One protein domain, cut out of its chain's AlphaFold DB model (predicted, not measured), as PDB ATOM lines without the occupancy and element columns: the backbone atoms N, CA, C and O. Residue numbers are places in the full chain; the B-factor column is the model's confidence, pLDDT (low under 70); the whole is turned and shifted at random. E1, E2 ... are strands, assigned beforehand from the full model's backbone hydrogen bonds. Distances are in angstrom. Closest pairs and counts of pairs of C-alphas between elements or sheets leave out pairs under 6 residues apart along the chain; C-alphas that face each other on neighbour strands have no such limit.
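Overview. This is residues 19 to 80 of the 236 residues of an uncharacterized protein of Arenimonas oryziterrae DSM 21050 = YC6267 (UniProt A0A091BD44). Picture a strongly twisted and curling sheet of four strands, E3 to E6, with a small two-strand hairpin, E1 and E2, whose first strand comes close beside edge strand E6, the whole flat in outline. E4, the longest strand, and E5 are the sheet's inner strands, and the turn between them reaches out to Asp 57, at one end of the longest distance in the domain. The printed part has 62 residues with six named strands, E1 to E6 in order along the chain, and no named helix; the class is all strand. The larger sheet has the order E3, E4, E5, E6, and both sheets are antiparallel. The whole is only just loose, close to compact, with a radius of gyration of the C-alphas of 12.8 A and spans of 38 by 32 by 15 A.

Along the chain. Find C-alpha 19 at (79.641, 10.269, 20.164), where E1 begins; it takes residues 19 to 22. E2 is residues 27 to 31, 13.3 A long. E3 follows as residues 35 to 40, 15.9 A from first to last C-alpha. Look next at C-alpha 46, at (72.302, -2.502, 30.040): from there E4 runs 24.0 A to residue 54. E5 is residues 64 to 69, 16.0 A long, and E6 is residues 75 to 78, ending at C-alpha 78 at (78.436, 10.502, 28.629).

Arrangement. Begin with the larger sheet, a meander, each strand the antiparallel neighbour of the one before. In the hairpin of E3 and E4, at 160 degrees, look for N 37 and O 50, 2.8 A apart. E4 and E5, a hairpin at 135 degrees, have N 65 and O 49 at 2.8 A. The pairing of E5 is staggered: residues 64 to 66 pair with E4 and residues 66 to 69 with E6. In the hairpin of E5 and E6, N 68 and O 76 are 2.9 A apart. Across this sheet the strands' lines turn by 55 degrees and the way across turns by 83 degrees. In the hairpin of E1 and E2, at 140 degrees, N 22 and O 27 are 2.8 A apart. The closest C-alphas of E1 and E6 are those of Phe 21 and Cys 78, 4.6 A apart. E2 and E3 are apart.

Size, cuts and confidence. The two C-alphas farthest apart are those of Glu 43 and Asp 57, at 39.1 A. The printed part has no cut. The link from E4 to E5, 9 residues, is short; the other links are tight. The short pairing of residues 53 to 54 of E4 with residues 60 to 61 is antiparallel. The mean pLDDT of the printed part is 95.9, and no printed residue is under 70.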
ATOM      1  N   THR A  19      79.659   8.857  19.753       97.75
ATOM      2  CA  THR A  19      79.641  10.269  20.164       97.75
ATOM      3  C   THR A  19      79.037  10.375  21.552       97.75
ATOM      4  O   THR A  19      77.897   9.979  21.774       97.75
ATOM      5  N   MET A  20      79.809  10.916  22.490       97.62
ATOM      6  CA  MET A  20      79.410  11.053  23.886       97.62
ATOM      7  C   MET A  20      79.717  12.457  24.382       97.62
ATOM      8  O   MET A  20      80.720  13.065  24.002       97.62
ATOM      9  N   PHE A  21      78.905  12.966  25.296       97.56
ATOM     10  CA  PHE A  21      79.230  14.194  26.001       97.56
ATOM     11  C   PHE A  21      80.304  13.932  27.062       97.56
ATOM     12  O   PHE A  21      80.320  12.894  27.721       97.56
ATOM     13  N   ASN A  22      81.242  14.858  27.241       96.81
ATOM     14  CA  ASN A  22      82.221  14.814  28.320       96.81
ATOM     15  C   ASN A  22      81.864  15.889  29.357       96.81
ATOM     16  O   ASN A  22      82.287  17.037  29.192       96.81
ATOM     17  N   PRO A  23      81.143  15.537  30.443       94.06
ATOM     18  CA  PRO A  23      80.736  16.497  31.466       94.06
ATOM     19  C   PRO A  23      81.903  17.257  32.098       94.06
ATOM     20  O   PRO A  23      81.767  18.430  32.423       94.06
ATOM     21  N   LYS A  24      83.079  16.623  32.228       93.38
ATOM     22  CA  LYS A  24      84.277  17.260  32.797       93.38
ATOM     23  C   LYS A  24      84.835  18.365  31.896       93.38
ATOM     24  O   LYS A  24      85.484  19.281  32.388       93.38
ATOM     25  N   ARG A  25      84.643  18.254  30.579       94.38
ATOM     26  CA  ARG A  25      85.156  19.210  29.584       94.38
ATOM     27  C   ARG A  25      84.071  20.083  28.950       94.38
ATOM     28  O   ARG A  25      84.415  20.918  28.122       94.38
ATOM     29  N   GLY A  26      82.797  19.864  29.279       95.44
ATOM     30  CA  GLY A  26      81.668  20.610  28.718       95.44
ATOM     31  C   GLY A  26      81.535  20.504  27.196       95.44
ATOM     32  O   GLY A  26      81.064  21.442  26.564       95.44
ATOM     33  N   ARG A  27      81.994  19.405  26.579       96.69
ATOM     34  CA  ARG A  27      81.979  19.239  25.114       96.69
ATOM     35  C   ARG A  27      81.736  17.798  24.692       96.69
ATOM     36  O   ARG A  27      82.086  16.875  25.429       96.69
ATOM     37  N   TYR A  28      81.215  17.615  23.484       97.44
ATOM     38  CA  TYR A  28      81.133  16.300  22.856       97.44
ATOM     39  C   TYR A  28      82.515  15.772  22.476       97.44
ATOM     40  O   TYR A  28      83.447  16.521  22.168       97.44
ATOM     41  N   TRP A  29      82.638  14.454  22.513       97.25
ATOM     42  CA  TRP A  29      83.789  13.712  22.044       97.25
ATOM     43  C   TRP A  29      83.312  12.563  21.168       97.25
ATOM     44  O   TRP A  29      82.440  11.793  21.570       97.25
ATOM     45  N   THR A  30      83.911  12.463  19.986       97.44
ATOM     46  CA  THR A  30      83.647  11.396  19.027       97.44
ATOM     47  C   THR A  30      84.904  10.558  18.839       97.44
ATOM     48  O   THR A  30      86.006  11.099  18.712       97.44
ATOM     49  N   CYS A  31      84.743   9.240  18.812       96.56
ATOM     50  CA  CYS A  31      85.816   8.284  18.556       96.56
ATOM     51  C   CYS A  31      85.299   7.072  17.774       96.56
ATOM     52  O   CYS A  31      84.103   6.795  17.782       96.56
ATOM     53  N   THR A  32      86.207   6.310  17.168       97.12
ATOM     54  CA  THR A  32      85.927   4.970  16.632       97.12
ATOM     55  C   THR A  32      86.588   3.957  17.567       97.12
ATOM     56  O   THR A  32      87.812   3.822  17.527       97.12
ATOM     57  N   PRO A  33      85.841   3.327  18.488       97.56
ATOM     58  CA  PRO A  33      86.426   2.369  19.415       97.56
ATOM     59  C   PRO A  33      86.739   1.046  18.706       97.56
ATOM     60  O   PRO A  33      85.971   0.584  17.870       97.56
ATOM     61  N   ALA A  34      87.841   0.406  19.092       96.81
ATOM     62  CA  ALA A  34      88.173  -0.949  18.656       96.81
ATOM     63  C   ALA A  34      87.227  -1.990  19.280       96.81
ATOM     64  O   ALA A  34      86.928  -3.009  18.666       96.81
ATOM     65  N   ARG A  35      86.755  -1.741  20.513       96.81
ATOM     66  CA  ARG A  35      85.755  -2.564  21.218       96.81
ATOM     67  C   ARG A  35      84.841  -1.693  22.076       96.81
ATOM     68  O   ARG A  35      85.274  -0.660  22.586       96.81
ATOM     69  N   ALA A  36      83.606  -2.141  22.270       97.88
ATOM     70  CA  ALA A  36      82.650  -1.563  23.209       97.88
ATOM     71  C   ALA A  36      82.048  -2.688  24.058       97.88
ATOM     72  O   ALA A  36      81.186  -3.434  23.600       97.88
ATOM     73  N   ASP A  37      82.520  -2.814  25.292       98.31
ATOM     74  CA  ASP A  37      82.179  -3.913  26.187       98.31
ATOM     75  C   ASP A  37      80.978  -3.532  27.051       98.31
ATOM     76  O   ASP A  37      81.063  -2.632  27.887       98.31
ATOM     77  N   ALA A  38      79.838  -4.185  26.807       98.19
ATOM     78  CA  ALA A  38      78.575  -3.891  27.477       98.19
ATOM     79  C   ALA A  38      78.558  -4.437  28.909       98.19
ATOM     80  O   ALA A  38      78.699  -5.639  29.128       98.19
ATOM     81  N   TYR A  39      78.298  -3.565  29.877       98.56
ATOM     82  CA  TYR A  39      78.050  -3.947  31.262       98.56
ATOM     83  C   TYR A  39      76.551  -4.063  31.495       98.56
ATOM     84  O   TYR A  39      75.793  -3.145  31.174       98.56
ATOM     85  N   ARG A  40      76.120  -5.185  32.070       98.44
ATOM     86  CA  ARG A  40      74.715  -5.498  32.339       98.44
ATOM     87  C   ARG A  40      74.512  -5.793  33.820       98.44
ATOM     88  O   ARG A  40      75.449  -6.211  34.496       98.44
ATOM     89  N   ASN A  41      73.317  -5.526  34.338       97.94
ATOM     90  CA  ASN A  41      72.936  -5.963  35.681       97.94
ATOM     91  C   ASN A  41      72.566  -7.457  35.694       97.94
ATOM     92  O   ASN A  41      72.616  -8.118  34.660       97.94
ATOM     93  N   ALA A  42      72.187  -7.981  36.862       97.50
ATOM     94  CA  ALA A  42      71.798  -9.382  37.027       97.50
ATOM     95  C   ALA A  42      70.613  -9.786  36.128       97.50
ATOM     96  O   ALA A  42      70.546 -10.921  35.673       97.50
ATOM     97  N   GLU A  43      69.718  -8.846  35.813       97.25
ATOM     98  CA  GLU A  43      68.568  -9.051  34.927       97.25
ATOM     99  C   GLU A  43      68.909  -8.888  33.428       97.25
ATOM    100  O   GLU A  43      68.015  -8.864  32.582       97.25
ATOM    101  N   GLY A  44      70.188  -8.720  33.071       97.31
ATOM    102  CA  GLY A  44      70.644  -8.549  31.686       97.31
ATOM    103  C   GLY A  44      70.404  -7.152  31.093       97.31
ATOM    104  O   GLY A  44      70.743  -6.891  29.930       97.31
ATOM    105  N   LYS A  45      69.862  -6.214  31.877       98.12
ATOM    106  CA  LYS A  45      69.627  -4.830  31.459       98.12
ATOM    107  C   LYS A  45      70.936  -4.047  31.395       98.12
ATOM    108  O   LYS A  45      71.793  -4.148  32.271       98.12
ATOM    109  N   LEU A  46      71.087  -3.259  30.332       98.56
ATOM    110  CA  LEU A  46      72.302  -2.502  30.040       98.56
ATOM    111  C   LEU A  46      72.529  -1.400  31.083       98.56
ATOM    112  O   LEU A  46      71.619  -0.646  31.407       98.56
ATOM    113  N   LEU A  47      73.756  -1.285  31.587       98.38
ATOM    114  CA  LEU A  47      74.187  -0.255  32.542       98.38
ATOM    115  C   LEU A  47      75.096   0.796  31.893       98.38
ATOM    116  O   LEU A  47      75.170   1.938  32.344       98.38
ATOM    117  N   GLY A  48      75.806   0.405  30.838       98.25
ATOM    118  CA  GLY A  48      76.760   1.238  30.121       98.25
ATOM    119  C   GLY A  48      77.832   0.386  29.460       98.25
ATOM    120  O   GLY A  48      77.673  -0.827  29.318       98.25
ATOM    121  N   TYR A  49      78.930   1.023  29.073       98.56
ATOM    122  CA  TYR A  49      80.012   0.381  28.337       98.56
ATOM    123  C   TYR A  49      81.382   0.773  28.884       98.56
ATOM    124  O   TYR A  49      81.568   1.872  29.409       98.56
ATOM    125  N   VAL A  50      82.364  -0.097  28.673       98.31
ATOM    126  CA  VAL A  50      83.777   0.293  28.613       98.31
ATOM    127  C   VAL A  50      84.191   0.263  27.151       98.31
ATOM    128  O   VAL A  50      84.045  -0.752  26.476       98.31
ATOM    129  N   LEU A  51      84.679   1.388  26.636       98.06
ATOM    130  CA  LEU A  51      85.254   1.414  25.294       98.06
ATOM    131  C   LEU A  51      86.723   1.020  25.363       98.06
ATOM    132  O   LEU A  51      87.399   1.364  26.322       98.06
ATOM    133  N   ARG A  52      87.243   0.390  24.314       97.00
ATOM    134  CA  ARG A  52      88.680   0.311  24.040       97.00
ATOM    135  C   ARG A  52      88.976   1.196  22.843       97.00
ATOM    136  O   ARG A  52      88.456   0.951  21.759       97.00
ATOM    137  N   ILE A  53      89.824   2.198  23.031       96.31
ATOM    138  CA  ILE A  53      90.258   3.093  21.958       96.31
ATOM    139  C   ILE A  53      91.764   2.958  21.817       96.31
ATOM    140  O   ILE A  53      92.497   3.098  22.798       96.31
ATOM    141  N   GLU A  54      92.196   2.678  20.595       95.06
ATOM    142  CA  GLU A  54      93.605   2.577  20.235       95.06
ATOM    143  C   GLU A  54      94.079   3.934  19.725       95.06
ATOM    144  O   GLU A  54      93.454   4.570  18.874       95.06
ATOM    145  N   MET A  55      95.152   4.419  20.333       92.56
ATOM    146  CA  MET A  55      95.753   5.707  20.042       92.56
ATOM    147  C   MET A  55      96.829   5.524  18.968       92.56
ATOM    148  O   MET A  55      97.390   4.443  18.795       92.56
ATOM    149  N   ARG A  56      97.135   6.594  18.228       90.12
ATOM    150  CA  ARG A  56      98.100   6.543  17.111       90.12
ATOM    151  C   ARG A  56      99.522   6.173  17.540       90.12
ATOM    152  O   ARG A  56     100.288   5.693  16.719       90.12
ATOM    153  N   ASP A  57      99.866   6.424  18.797       90.44
ATOM    154  CA  ASP A  57     101.153   6.090  19.412       90.44
ATOM    155  C   ASP A  57     101.219   4.638  19.923       90.44
ATOM    156  O   ASP A  57     102.195   4.252  20.559       90.44
ATOM    157  N   GLY A  58     100.183   3.831  19.666       87.31
ATOM    158  CA  GLY A  58     100.073   2.455  20.149       87.31
ATOM    159  C   GLY A  58      99.568   2.341  21.591       87.31
ATOM    160  O   GLY A  58      99.342   1.229  22.068       87.31
ATOM    161  N   ALA A  59      99.341   3.458  22.295       90.75
ATOM    162  CA  ALA A  59      98.697   3.424  23.600       90.75
ATOM    163  C   ALA A  59      97.208   3.061  23.470       90.75
ATOM    164  O   ALA A  59      96.580   3.218  22.424       90.75
ATOM    165  N   LYS A  60      96.605   2.611  24.572       92.00
ATOM    166  CA  LYS A  60      95.158   2.381  24.664       92.00
ATOM    167  C   LYS A  60      94.561   3.199  25.797       92.00
ATOM    168  O   LYS A  60      95.179   3.349  26.851       92.00
ATOM    169  N   ILE A  61      93.337   3.677  25.605       94.25
ATOM    170  CA  ILE A  61      92.516   4.231  26.685       94.25
ATOM    171  C   ILE A  61      91.204   3.461  26.786       94.25
ATOM    172  O   ILE A  61      90.650   3.026  25.773       94.25
ATOM    173  N   THR A  62      90.711   3.307  28.015       96.06
ATOM    174  CA  THR A  62      89.504   2.528  28.312       96.06
ATOM    175  C   THR A  62      88.436   3.342  29.050       96.06
ATOM    176  O   THR A  62      88.188   3.132  30.240       96.06
ATOM    177  N   PRO A  63      87.827   4.357  28.403       96.75
ATOM    178  CA  PRO A  63      86.837   5.189  29.067       96.75
ATOM    179  C   PRO A  63      85.562   4.395  29.362       96.75
ATOM    180  O   PRO A  63      85.031   3.678  28.514       96.75
ATOM    181  N   GLN A  64      85.043   4.595  30.568       97.56
ATOM    182  CA  GLN A  64      83.704   4.168  30.955       97.56
ATOM    183  C   GLN A  64      82.676   5.169  30.417       97.56
ATOM    184  O   GLN A  64      82.873   6.387  30.505       97.56
ATOM    185  N   VAL A  65      81.586   4.643  29.869       98.06
ATOM    186  CA  VAL A  65      80.517   5.405  29.233       98.06
ATOM    187  C   VAL A  65      79.178   4.982  29.824       98.06
ATOM    188  O   VAL A  65      78.830   3.803  29.819       98.06
ATOM    189  N   THR A  66      78.417   5.949  30.331       97.94
ATOM    190  CA  THR A  66      77.129   5.715  30.999       97.94
ATOM    191  C   THR A  66      76.049   6.638  30.451       97.94
ATOM    192  O   THR A  66      76.337   7.729  29.949       97.94
ATOM    193  N   TRP A  67      74.790   6.204  30.547       97.25
ATOM    194  CA  TRP A  67      73.639   7.025  30.180       97.25
ATOM    195  C   TRP A  67      73.343   8.042  31.285       97.25
ATOM    196  O   TRP A  67      73.101   7.683  32.441       97.25
ATOM    197  N   CYS A  68      73.389   9.325  30.941       95.31
ATOM    198  CA  CYS A  68      73.218  10.432  31.875       95.31
ATOM    199  C   CYS A  68      71.979  11.253  31.530       95.31
ATOM    200  O   CYS A  68      71.619  11.371  30.367       95.31
ATOM    201  N   ILE A  69      71.386  11.865  32.556       93.56
ATOM    202  CA  ILE A  69      70.352  12.894  32.414       93.56
ATOM    203  C   ILE A  69      70.942  14.184  32.979       93.56
ATOM    204  O   ILE A  69      71.407  14.188  34.124       93.56
ATOM    205  N   GLY A  70      71.005  15.228  32.155       89.56
ATOM    206  CA  GLY A  70      71.489  16.551  32.535       89.56
ATOM    207  C   GLY A  70      70.515  17.298  33.458       89.56
ATOM    208  O   GLY A  70      69.370  16.871  33.621       89.56
ATOM    209  N   PRO A  71      70.940  18.420  34.070       88.62
ATOM    210  CA  PRO A  71      70.062  19.265  34.892       88.62
ATOM    211  C   PRO A  71      68.858  19.837  34.127       88.62
ATOM    212  O   PRO A  71      67.833  20.139  34.725       88.62
ATOM    213  N   ASP A  72      68.992  19.967  32.810       90.81
ATOM    214  CA  ASP A  72      67.974  20.390  31.846       90.81
ATOM    215  C   ASP A  72      67.053  19.243  31.384       90.81
ATOM    216  O   ASP A  72      66.174  19.449  30.551       90.81
ATOM    217  N   GLY A  73      67.251  18.026  31.902       92.19
ATOM    218  CA  GLY A  73      66.510  16.830  31.503       92.19
ATOM    219  C   GLY A  73      67.057  16.133  30.253       92.19
ATOM    220  O   GLY A  73      66.544  15.073  29.885       92.19
ATOM    221  N   LEU A  74      68.115  16.654  29.617       93.06
ATOM    222  CA  LEU A  74      68.676  16.051  28.409       93.06
ATOM    223  C   LEU A  74      69.316  14.694  28.721       93.06
ATOM    224  O   LEU A  74      70.281  14.600  29.484       93.06
ATOM    225  N   SER A  75      68.795  13.643  28.092       95.25
ATOM    226  CA  SER A  75      69.286  12.270  28.228       95.25
ATOM    227  C   SER A  75      70.256  11.923  27.101       95.25
ATOM    228  O   SER A  75      69.917  12.087  25.932       95.25
ATOM    229  N   GLN A  76      71.466  11.471  27.434       96.94
ATOM    230  CA  GLN A  76      72.513  11.187  26.446       96.94
ATOM    231  C   GLN A  76      73.632  10.292  26.996       96.94
ATOM    232  O   GLN A  76      73.821  10.160  28.210       96.94
ATOM    233  N   TRP A  77      74.433   9.727  26.092       98.12
ATOM    234  CA  TRP A  77      75.678   9.045  26.440       98.12
ATOM    235  C   TRP A  77      76.740  10.025  26.926       98.12
ATOM    236  O   TRP A  77      77.042  11.017  26.262       98.12
ATOM    237  N   CYS A  78      77.372   9.698  28.051       97.88
ATOM    238  CA  CYS A  78      78.436  10.502  28.629       97.88
ATOM    239  C   CYS A  78      79.681   9.676  28.929       97.88
ATOM    240  O   CYS A  78      79.594   8.554  29.424       97.88
ATOM    241  N   VAL A  79      80.853  10.286  28.742       97.75
ATOM    242  CA  VAL A  79      82.128   9.787  29.276       97.75
ATOM    243  C   VAL A  79      82.136  10.021  30.782       97.75
ATOM    244  O   VAL A  79      82.642  11.032  31.281       97.75
ATOM    245  N   ARG A  80      81.503   9.112  31.512       95.75
ATOM    246  CA  ARG A  80      81.344   9.186  32.957       95.75
ATOM    247  C   ARG A  80      81.498   7.781  33.537       95.75
ATOM    248  O   ARG A  80      80.800   6.881  33.063       95.75
TER     249      ARG A  80